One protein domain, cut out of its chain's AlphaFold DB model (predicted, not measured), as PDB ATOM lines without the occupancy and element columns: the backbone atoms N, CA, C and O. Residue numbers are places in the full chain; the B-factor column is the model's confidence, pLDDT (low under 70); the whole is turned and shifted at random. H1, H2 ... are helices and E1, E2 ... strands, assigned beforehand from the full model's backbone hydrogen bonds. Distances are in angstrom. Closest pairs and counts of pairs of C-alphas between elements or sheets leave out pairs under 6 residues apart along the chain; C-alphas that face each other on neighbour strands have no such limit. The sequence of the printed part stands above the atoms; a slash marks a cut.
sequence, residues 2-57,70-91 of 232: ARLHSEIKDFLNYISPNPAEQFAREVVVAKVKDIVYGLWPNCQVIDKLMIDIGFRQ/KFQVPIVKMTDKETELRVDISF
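AT A GLANCE: This is residues 2 to 57 and 70 to 91 of the 232 residues of the protein "PAP-associated domain-containing protein" of Schistosoma margrebowiei (UniProt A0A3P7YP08). The long helix H2 has the small hairpin of E1 and E2 near it, while H1 sticks out past one end as an arm with residues 2 to 11 free. The 78 printed residues run H1, H2, H3, E1, E2, with an antiparallel sheet E1 - E2, class mixed. The whole is loose and elongated, radius of gyration of the C-alphas 16.0 A, spanning 52 by 34 by 20 A.

IN THESE COORDINATES: H1, residues 2 to 15, begins at C-alpha 2 (54.149, 53.133, -39.036) and is 20.5 A long. H2, residues 19 to 39, is 30.3 A long. H3 is residues 49 to 52. E1, residues 75 to 79, and E2, residues 86 to 90, are each 13.3 A; C-alpha 90 is at (33.716, 18.098, -46.481).

HOW THE PARTS SIT: H1 and H2 are apart. H2 and E2 are near each other, with 8 pairs of C-alphas within 10 A. In the hairpin, N 76 and O 89 are 2.8 A apart, within hydrogen-bond range. In H1 and H2 every O i to N i+4 pair is within range; H3 is too short for one.

THE WHOLE: Residues 58 to 69 are not printed, a 28.4 A gap between C-alphas 57 and 70. Residues 45 to 57, 70 to 75 and 91 have pLDDT under 70.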
ATOM      1  N   ALA A   2      53.592  53.464 -37.710       89.94
ATOM      2  CA  ALA A   2      54.149  53.133 -39.036       89.94
ATOM      3  C   ALA A   2      54.998  51.842 -39.069       89.94
ATOM      4  O   ALA A   2      54.828  51.029 -39.967       89.94
ATOM      5  N   ARG A   3      55.842  51.602 -38.056       96.19
ATOM      6  CA  ARG A   3      56.626  50.359 -37.952       96.19
ATOM      7  C   ARG A   3      55.746  49.104 -37.884       96.19
ATOM      8  O   ARG A   3      55.951  48.184 -38.662       96.19
ATOM      9  N   LEU A   4      54.739  49.106 -37.008       96.25
ATOM     10  CA  LEU A   4      53.799  47.988 -36.864       96.25
ATOM     11  C   LEU A   4      53.041  47.714 -38.173       96.25
ATOM     12  O   LEU A   4      52.824  46.564 -38.532       96.25
ATOM     13  N   HIS A   5      52.668  48.760 -38.912       96.06
ATOM     14  CA  HIS A   5      52.053  48.604 -40.229       96.06
ATOM     15  C   HIS A   5      52.942  47.816 -41.202       96.06
ATOM     16  O   HIS A   5      52.446  46.905 -41.867       96.06
ATOM     17  N   SER A   6      54.233  48.149 -41.280       96.31
ATOM     18  CA  SER A   6      55.186  47.420 -42.122       96.31
ATOM     19  C   SER A   6      55.382  45.985 -41.638       96.31
ATOM     20  O   SER A   6      55.259  45.068 -42.438       96.31
ATOM     21  N   GLU A   7      55.551  45.771 -40.329       97.12
ATOM     22  CA  GLU A   7      55.714  44.426 -39.754       97.12
ATOM     23  C   GLU A   7      54.510  43.513 -40.049       97.12
ATOM     24  O   GLU A   7      54.686  42.333 -40.342       97.12
ATOM     25  N   ILE A   8      53.281  44.048 -40.043       95.69
ATOM     26  CA  ILE A   8      52.076  43.294 -40.429       95.69
ATOM     27  C   ILE A   8      52.122  42.885 -41.910       95.69
ATOM     28  O   ILE A   8      51.750  41.759 -42.250       95.69
ATOM     29  N   LYS A   9      52.559  43.786 -42.800       93.94
ATOM     30  CA  LYS A   9      52.712  43.481 -44.232       93.94
ATOM     31  C   LYS A   9      53.789  42.424 -44.456       93.94
ATOM     32  O   LYS A   9      53.541  41.456 -45.171       93.94
ATOM     33  N   ASP A  10      54.936  42.578 -43.804       94.38
ATOM     34  CA  ASP A  10      56.062  41.649 -43.898       94.38
ATOM     35  C   ASP A  10      55.683  40.265 -43.373       94.38
ATOM     36  O   ASP A  10      55.964  39.257 -44.020       94.38
ATOM     37  N   PHE A  11      54.961  40.207 -42.250       91.69
ATOM     38  CA  PHE A  11      54.417  38.964 -41.715       91.69
ATOM     39  C   PHE A  11      53.512  38.263 -42.731       91.69
ATOM     40  O   PHE A  11      53.677  37.065 -42.963       91.69
ATOM     41  N   LEU A  12      52.585  38.994 -43.365       87.56
ATOM     42  CA  LEU A  12      51.695  38.391 -44.353       87.56
ATOM     43  C   LEU A  12      52.471  37.884 -45.574       87.56
ATOM     44  O   LEU A  12      52.208  36.777 -46.038       87.56
ATOM     45  N   ASN A  13      53.444  38.654 -46.064       88.44
ATOM     46  CA  ASN A  13      54.315  38.236 -47.165       88.44
ATOM     47  C   ASN A  13      55.110  36.971 -46.813       88.44
ATOM     48  O   ASN A  13      55.224  36.076 -47.642       88.44
ATOM     49  N   TYR A  14      55.611  36.876 -45.580       87.00
ATOM     50  CA  TYR A  14      56.385  35.731 -45.106       87.00
ATOM     51  C   TYR A  14      55.559  34.442 -45.013       87.00
ATOM     52  O   TYR A  14      56.050  33.372 -45.365       87.00
ATOM     53  N   ILE A  15      54.310  34.523 -44.539       82.25
ATOM     54  CA  ILE A  15      53.440  33.339 -44.430       82.25
ATOM     55  C   ILE A  15      52.713  32.996 -45.732       82.25
ATOM     56  O   ILE A  15      52.132  31.915 -45.832       82.25
ATOM     57  N   SER A  16      52.691  33.921 -46.696       81.75
ATOM     58  CA  SER A  16      52.011  33.714 -47.970       81.75
ATOM     59  C   SER A  16      52.685  32.587 -48.755       81.75
ATOM     60  O   SER A  16      53.913  32.552 -48.845       81.75
ATOM     61  N   PRO A  17      51.903  31.682 -49.368       79.06
ATOM     62  CA  PRO A  17      52.447  30.628 -50.203       79.06
ATOM     63  C   PRO A  17      53.328  31.158 -51.324       79.06
ATOM     64  O   PRO A  17      52.907  32.034 -52.084       79.06
ATOM     65  N   ASN A  18      54.510  30.568 -51.482       83.62
ATOM     66  CA  ASN A  18      55.355  30.838 -52.642       83.62
ATOM     67  C   ASN A  18      54.768  30.188 -53.922       83.62
ATOM     68  O   ASN A  18      53.900  29.315 -53.821       83.62
ATOM     69  N   PRO A  19      55.225  30.565 -55.132       85.88
ATOM     70  CA  PRO A  19      54.668  30.044 -56.384       85.88
ATOM     71  C   PRO A  19      54.707  28.515 -56.515       85.88
ATOM     72  O   PRO A  19      53.768  27.927 -57.043       85.88
ATOM     73  N   ALA A  20      55.749  27.856 -56.000       84.81
ATOM     74  CA  ALA A  20      55.841  26.397 -56.030       84.81
ATOM     75  C   ALA A  20      54.804  25.745 -55.101       84.81
ATOM     76  O   ALA A  20      54.158  24.773 -55.480       84.81
ATOM     77  N   GLU A  21      54.583  26.308 -53.909       81.44
ATOM     78  CA  GLU A  21      53.530  25.862 -52.989       81.44
ATOM     79  C   GLU A  21      52.118  26.132 -53.534       81.44
ATOM     80  O   GLU A  21      51.189  25.381 -53.233       81.44
ATOM     81  N   GLN A  22      51.924  27.208 -54.301       82.31
ATOM     82  CA  GLN A  22      50.658  27.478 -54.989       82.31
ATOM     83  C   GLN A  22      50.418  26.447 -56.091       82.31
ATOM     84  O   GLN A  22      49.371  25.807 -56.104       82.31
ATOM     85  N   PHE A  23      51.425  26.205 -56.928       84.75
ATOM     86  CA  PHE A  23      51.364  25.200 -57.984       84.75
ATOM     87  C   PHE A  23      51.108  23.792 -57.431       84.75
ATOM     88  O   PHE A  23      50.224  23.088 -57.911       84.75
ATOM     89  N   ALA A  24      51.805  23.393 -56.362       84.88
ATOM     90  CA  ALA A  24      51.572  22.110 -55.699       84.88
ATOM     91  C   ALA A  24      50.119  21.972 -55.211       84.88
ATOM     92  O   ALA A  24      49.498  20.928 -55.408       84.88
ATOM     93  N   ARG A  25      49.545  23.037 -54.629       83.50
ATOM     94  CA  ARG A  25      48.128  23.050 -54.235       83.50
ATOM     95  C   ARG A  25      47.201  22.909 -55.439       83.50
ATOM     96  O   ARG A  25      46.256  22.134 -55.359       83.50
ATOM     97  N   GLU A  26      47.459  23.620 -56.534       85.50
ATOM     98  CA  GLU A  26      46.656  23.524 -57.761       85.50
ATOM     99  C   GLU A  26      46.671  22.104 -58.337       85.50
ATOM    100  O   GLU A  26      45.613  21.563 -58.660       85.50
ATOM    101  N   VAL A  27      47.846  21.469 -58.379       87.19
ATOM    102  CA  VAL A  27      48.003  20.078 -58.824       87.19
ATOM    103  C   VAL A  27      47.214  19.120 -57.931       87.19
ATOM    104  O   VAL A  27      46.467  18.287 -58.440       87.19
ATOM    105  N   VAL A  28      47.330  19.240 -56.605       86.81
ATOM    106  CA  VAL A  28      46.589  18.378 -55.668       86.81
ATOM    107  C   VAL A  28      45.081  18.587 -55.789       86.81
ATOM    108  O   VAL A  28      44.330  17.615 -55.831       86.81
ATOM    109  N   VAL A  29      44.626  19.837 -55.893       85.31
ATOM    110  CA  VAL A  29      43.207  20.158 -56.087       85.31
ATOM    111  C   VAL A  29      42.685  19.562 -57.394       85.31
ATOM    112  O   VAL A  29      41.594  18.994 -57.395       85.31
ATOM    113  N   ALA A  30      43.450  19.640 -58.486       86.94
ATOM    114  CA  ALA A  30      43.084  19.026 -59.761       86.94
ATOM    115  C   ALA A  30      42.967  17.497 -59.642       86.94
ATOM    116  O   ALA A  30      41.916  16.948 -59.963       86.94
ATOM    117  N   LYS A  31      43.974  16.824 -59.061       85.62
ATOM    118  CA  LYS A  31      43.940  15.370 -58.805       85.62
ATOM    119  C   LYS A  31      42.707  14.962 -57.990       85.62
ATOM    120  O   LYS A  31      42.026  13.994 -58.322       85.62
ATOM    121  N   VAL A  32      42.405  15.703 -56.920       86.06
ATOM    122  CA  VAL A  32      41.238  15.438 -56.065       86.06
ATOM    123  C   VAL A  32      39.936  15.642 -56.836       86.06
ATOM    124  O   VAL A  32      39.035  14.813 -56.722       86.06
ATOM    125  N   LYS A  33      39.831  16.708 -57.639       85.25
ATOM    126  CA  LYS A  33      38.663  16.956 -58.494       85.25
ATOM    127  C   LYS A  33      38.437  15.824 -59.483       85.25
ATOM    128  O   LYS A  33      37.311  15.352 -59.568       85.25
ATOM    129  N   ASP A  34      39.478  15.353 -60.161       87.69
ATOM    130  CA  ASP A  34      39.363  14.266 -61.138       87.69
ATOM    131  C   ASP A  34      38.813  12.984 -60.496       87.69
ATOM    132  O   ASP A  34      37.883  12.370 -61.020       87.69
ATOM    133  N   ILE A  35      39.314  12.624 -59.309       84.69
ATOM    134  CA  ILE A  35      38.807  11.476 -58.539       84.69
ATOM    135  C   ILE A  35      37.339  11.691 -58.151       84.69
ATOM    136  O   ILE A  35      36.504  10.803 -58.325       84.69
ATOM    137  N   VAL A  36      37.011  12.873 -57.622       83.69
ATOM    138  CA  VAL A  36      35.662  13.195 -57.143       83.69
ATOM    139  C   VAL A  36      34.649  13.213 -58.290       83.69
ATOM    140  O   VAL A  36      33.574  12.640 -58.139       83.69
ATOM    141  N   TYR A  37      34.985  13.787 -59.445       85.62
ATOM    142  CA  TYR A  37      34.125  13.770 -60.631       85.62
ATOM    143  C   TYR A  37      34.011  12.375 -61.254       85.62
ATOM    144  O   TYR A  37      32.945  12.029 -61.756       85.62
ATOM    145  N   GLY A  38      35.058  11.547 -61.169       83.12
ATOM    146  CA  GLY A  38      34.993  10.143 -61.580       83.12
ATOM    147  C   GLY A  38      34.020   9.312 -60.735       83.12
ATOM    148  O   GLY A  38      33.311   8.461 -61.265       83.12
ATOM    149  N   LEU A  39      33.951   9.577 -59.426       81.56
ATOM    150  CA  LEU A  39      33.036   8.895 -58.501       81.56
ATOM    151  C   LEU A  39      31.618   9.488 -58.520       81.56
ATOM    152  O   LEU A  39      30.634   8.754 -58.424       81.56
ATOM    153  N   TRP A  40      31.505  10.812 -58.646       81.81
ATOM    154  CA  TRP A  40      30.245  11.554 -58.621       81.81
ATOM    155  C   TRP A  40      30.202  12.600 -59.751       81.81
ATOM    156  O   TRP A  40      30.430  13.786 -59.503       81.81
ATOM    157  N   PRO A  41      29.835  12.208 -60.985       81.69
ATOM    158  CA  PRO A  41      29.892  13.091 -62.159       81.69
ATOM    159  C   PRO A  41      29.059  14.375 -62.050       81.69
ATOM    160  O   PRO A  41      29.394  15.387 -62.656       81.69
ATOM    161  N   ASN A  42      27.986  14.353 -61.253       78.25
ATOM    162  CA  ASN A  42      27.065  15.481 -61.078       78.25
ATOM    163  C   ASN A  42      27.351  16.325 -59.821       78.25
ATOM    164  O   ASN A  42      26.530  17.168 -59.454       78.25
ATOM    165  N   CYS A  43      28.449  16.075 -59.100       74.00
ATOM    166  CA  CYS A  43      28.779  16.865 -57.915       74.00
ATOM    167  C   CYS A  43      29.400  18.223 -58.287       74.00
ATOM    168  O   CYS A  43      29.835  18.441 -59.413       74.00
ATOM    169  N   GLN A  44      29.463  19.150 -57.330       72.69
ATOM    170  CA  GLN A  44      30.172  20.420 -57.486       72.69
ATOM    171  C   GLN A  44      31.294  20.498 -56.448       72.69
ATOM    172  O   GLN A  44      31.027  20.460 -55.246       72.69
ATOM    173  N   VAL A  45      32.541  20.632 -56.907       69.50
ATOM    174  CA  VAL A  45      33.712  20.823 -56.039       69.50
ATOM    175  C   VAL A  45      34.051  22.307 -55.968       69.50
ATOM    176  O   VAL A  45      34.140  22.978 -56.996       69.50
ATOM    177  N   ILE A  46      34.217  22.834 -54.753       68.94
ATOM    178  CA  ILE A  46      34.487  24.256 -54.515       68.94
ATOM    179  C   ILE A  46      35.716  24.401 -53.633       68.94
ATOM    180  O   ILE A  46      35.731  23.949 -52.486       68.94
ATOM    181  N   ASP A  47      36.714  25.105 -54.156       67.75
ATOM    182  CA  ASP A  47      37.992  25.284 -53.480       67.75
ATOM    183  C   ASP A  47      37.938  26.514 -52.567       67.75
ATOM    184  O   ASP A  47      37.783  27.657 -53.012       67.75
ATOM    185  N   LYS A  48      38.104  26.305 -51.261       63.81
ATOM    186  CA  LYS A  48      38.145  27.382 -50.259       63.81
ATOM    187  C   LYS A  48      39.572  27.887 -50.012       63.81
ATOM    188  O   LYS A  48      39.988  28.051 -48.870       63.81
ATOM    189  N   LEU A  49      40.309  28.194 -51.082       49.72
ATOM    190  CA  LEU A  49      41.744  28.522 -51.032       49.72
ATOM    191  C   LEU A  49      42.131  29.626 -50.028       49.72
ATOM    192  O   LEU A  49      43.209  29.569 -49.451       49.72
ATOM    193  N   MET A  50      41.276  30.623 -49.770       42.91
ATOM    194  CA  MET A  50      41.669  31.769 -48.934       42.91
ATOM    195  C   MET A  50      41.737  31.484 -47.425       42.91
ATOM    196  O   MET A  50      42.393  32.236 -46.706       42.91
ATOM    197  N   ILE A  51      41.106  30.414 -46.925       47.72
ATOM    198  CA  ILE A  51      41.156  30.064 -45.490       47.72
ATOM    199  C   ILE A  51      42.484  29.361 -45.132       47.72
ATOM    200  O   ILE A  51      42.948  29.484 -43.990       47.72
ATOM    201  N   ASP A  52      43.134  28.740 -46.124       43.19
ATOM    202  CA  ASP A  52      44.334  27.903 -45.972       43.19
ATOM    203  C   ASP A  52      45.661  28.633 -46.238       43.19
ATOM    204  O   ASP A  52      46.724  28.106 -45.906       43.19
ATOM    205  N   ILE A  53      45.619  29.869 -46.757       40.97
ATOM    206  CA  ILE A  53      46.806  30.711 -47.038       40.97
ATOM    207  C   ILE A  53      47.682  30.949 -45.786       40.97
ATOM    208  O   ILE A  53      48.840  31.312 -45.924       40.97
ATOM    209  N   GLY A  54      47.190  30.681 -44.569       37.41
ATOM    210  CA  GLY A  54      47.950  30.896 -43.326       37.41
ATOM    211  C   GLY A  54      48.003  29.728 -42.341       37.41
ATOM    212  O   GLY A  54      48.318  29.962 -41.177       37.41
ATOM    213  N   PHE A  55      47.699  28.491 -42.748       41.50
ATOM    214  CA  PHE A  55      47.832  27.332 -41.854       41.50
ATOM    215  C   PHE A  55      48.846  26.307 -42.379       41.50
ATOM    216  O   PHE A  55      48.494  25.288 -42.967       41.50
ATOM    217  N   ARG A  56      50.128  26.499 -42.039       38.03
ATOM    218  CA  ARG A  56      50.988  25.346 -41.729       38.03
ATOM    219  C   ARG A  56      50.491  24.771 -40.406       38.03
ATOM    220  O   ARG A  56      50.833  25.299 -39.356       38.03
ATOM    221  N   GLN A  57      49.637  23.753 -40.427       40.25
ATOM    222  CA  GLN A  57      49.113  23.184 -39.183       40.25
ATOM    223  C   GLN A  57      49.537  21.730 -38.991       40.25
ATOM    224  O   GLN A  57      48.691  20.864 -39.136       40.25
ATOM    225  N   LYS A  70      22.166  15.150 -36.198       37.69
ATOM    226  CA  LYS A  70      21.780  15.541 -37.576       37.69
ATOM    227  C   LYS A  70      22.690  16.600 -38.246       37.69
ATOM    228  O   LYS A  70      22.363  17.068 -39.331       37.69
ATOM    229  N   PHE A  71      23.800  16.990 -37.619       42.66
ATOM    230  CA  PHE A  71      24.625  18.142 -37.998       42.66
ATOM    231  C   PHE A  71      26.110  17.823 -38.211       42.66
ATOM    232  O   PHE A  71      26.897  18.737 -38.452       42.66
ATOM    233  N   GLN A  72      26.527  16.557 -38.141       53.09
ATOM    234  CA  GLN A  72      27.933  16.223 -38.347       53.09
ATOM    235  C   GLN A  72      28.245  16.148 -39.844       53.09
ATOM    236  O   GLN A  72      27.801  15.248 -40.552       53.09
ATOM    237  N   VAL A  73      28.993  17.137 -40.323       57.09
ATOM    238  CA  VAL A  73      29.514  17.179 -41.688       57.09
ATOM    239  C   VAL A  73      30.541  16.054 -41.827       57.09
ATOM    240  O   VAL A  73      31.530  16.068 -41.092       57.09
ATOM    241  N   PRO A  74      30.352  15.081 -42.735       63.44
ATOM    242  CA  PRO A  74      31.372  14.075 -42.994       63.44
ATOM    243  C   PRO A  74      32.617  14.751 -43.570       63.44
ATOM    244  O   PRO A  74      32.512  15.504 -44.543       63.44
ATOM    245  N   ILE A  75      33.781  14.485 -42.970       68.75
ATOM    246  CA  ILE A  75      35.075  14.995 -43.432       68.75
ATOM    247  C   ILE A  75      35.977  13.814 -43.771       68.75
ATOM    248  O   ILE A  75      36.266  12.982 -42.912       68.75
ATOM    249  N   VAL A  76      36.452  13.767 -45.012       74.12
ATOM    250  CA  VAL A  76      37.506  12.850 -45.450       74.12
ATOM    251  C   VAL A  76      38.828  13.595 -45.387       74.12
ATOM    252  O   VAL A  76      38.989  14.613 -46.053       74.12
ATOM    253  N   LYS A  77      39.771  13.090 -44.592       75.44
ATOM    254  CA  LYS A  77      41.125  13.640 -44.492       75.44
ATOM    255  C   LYS A  77      42.095  12.740 -45.237       75.44
ATOM    256  O   LYS A  77      42.087  11.529 -45.025       75.44
ATOM    257  N   MET A  78      42.938  13.320 -46.077       78.44
ATOM    258  CA  MET A  78      43.976  12.601 -46.812       78.44
ATOM    259  C   MET A  78      45.253  13.432 -46.907       78.44
ATOM    260  O   MET A  78      45.295  14.598 -46.517       78.44
ATOM    261  N   THR A  79      46.330  12.820 -47.380       81.75
ATOM    262  CA  THR A  79      47.605  13.493 -47.636       81.75
ATOM    263  C   THR A  79      48.094  13.053 -49.002       81.75
ATOM    264  O   THR A  79      48.205  11.852 -49.249       81.75
ATOM    265  N   ASP A  80      48.341  14.010 -49.893       83.75
ATOM    266  CA  ASP A  80      48.962  13.716 -51.179       83.75
ATOM    267  C   ASP A  80      50.415  13.284 -50.945       83.75
ATOM    268  O   ASP A  80      51.171  13.957 -50.250       83.75
ATOM    269  N   LYS A  81      50.795  12.126 -51.489       82.06
ATOM    270  CA  LYS A  81      52.088  11.495 -51.196       82.06
ATOM    271  C   LYS A  81      53.274  12.254 -51.798       82.06
ATOM    272  O   LYS A  81      54.370  12.170 -51.261       82.06
ATOM    273  N   GLU A  82      53.073  12.940 -52.921       84.94
ATOM    274  CA  GLU A  82      54.149  13.631 -53.640       84.94
ATOM    275  C   GLU A  82      54.443  15.003 -53.032       84.94
ATOM    276  O   GLU A  82      55.599  15.390 -52.900       84.94
ATOM    277  N   THR A  83      53.392  15.736 -52.663       80.81
ATOM    278  CA  THR A  83      53.493  17.112 -52.155       80.81
ATOM    279  C   THR A  83      53.425  17.209 -50.630       80.81
ATOM    280  O   THR A  83      53.627  18.290 -50.084       80.81
ATOM    281  N   GLU A  84      53.080  16.111 -49.945       81.38
ATOM    282  CA  GLU A  84      52.776  16.040 -48.506       81.38
ATOM    283  C   GLU A  84      51.653  16.995 -48.052       81.38
ATOM    284  O   GLU A  84      51.436  17.233 -46.857       81.38
ATOM    285  N   LEU A  85      50.891  17.539 -49.006       79.12
ATOM    286  CA  LEU A  85      49.776  18.423 -48.718       79.12
ATOM    287  C   LEU A  85      48.620  17.621 -48.126       79.12
ATOM    288  O   LEU A  85      48.131  16.648 -48.705       79.12
ATOM    289  N   ARG A  86      48.157  18.065 -46.959       75.44
ATOM    290  CA  ARG A  86      46.957  17.526 -46.318       75.44
ATOM    291  C   ARG A  86      45.717  18.150 -46.930       75.44
ATOM    292  O   ARG A  86      45.657  19.363 -47.112       75.44
ATOM    293  N   VAL A  87      44.738  17.304 -47.215       77.12
ATOM    294  CA  VAL A  87      43.481  17.676 -47.857       77.12
ATOM    295  C   VAL A  87      42.332  17.197 -46.986       77.12
ATOM    296  O   VAL A  87      42.241  16.009 -46.676       77.12
ATOM    297  N   ASP A  88      41.435  18.122 -46.653       76.50
ATOM    298  CA  ASP A  88      40.195  17.842 -45.938       76.50
ATOM    299  C   ASP A  88      39.006  18.085 -46.887       76.50
ATOM    300  O   ASP A  88      38.757  19.209 -47.324       76.50
ATOM    301  N   ILE A  89      38.245  17.035 -47.204       74.31
ATOM    302  CA  ILE A  89      37.059  17.088 -48.070       74.31
ATOM    303  C   ILE A  89      35.811  16.998 -47.199       74.31
ATOM    304  O   ILE A  89      35.598  16.001 -46.516       74.31
ATOM    305  N   SER A  90      34.974  18.034 -47.235       74.12
ATOM    306  CA  SER A  90      33.716  18.098 -46.481       74.12
ATOM    307  C   SER A  90      32.509  18.019 -47.416       74.12
ATOM    308  O   SER A  90      32.451  18.750 -48.405       74.12
ATOM    309  N   PHE A  91      31.521  17.186 -47.089       68.00
ATOM    310  CA  PHE A  91      30.361  16.936 -47.957       68.00
ATOM    311  C   PHE A  91      29.131  17.772 -47.578       68.00
ATOM    312  O   PHE A  91      28.891  18.051 -46.407       68.00
TER     313      PHE A  91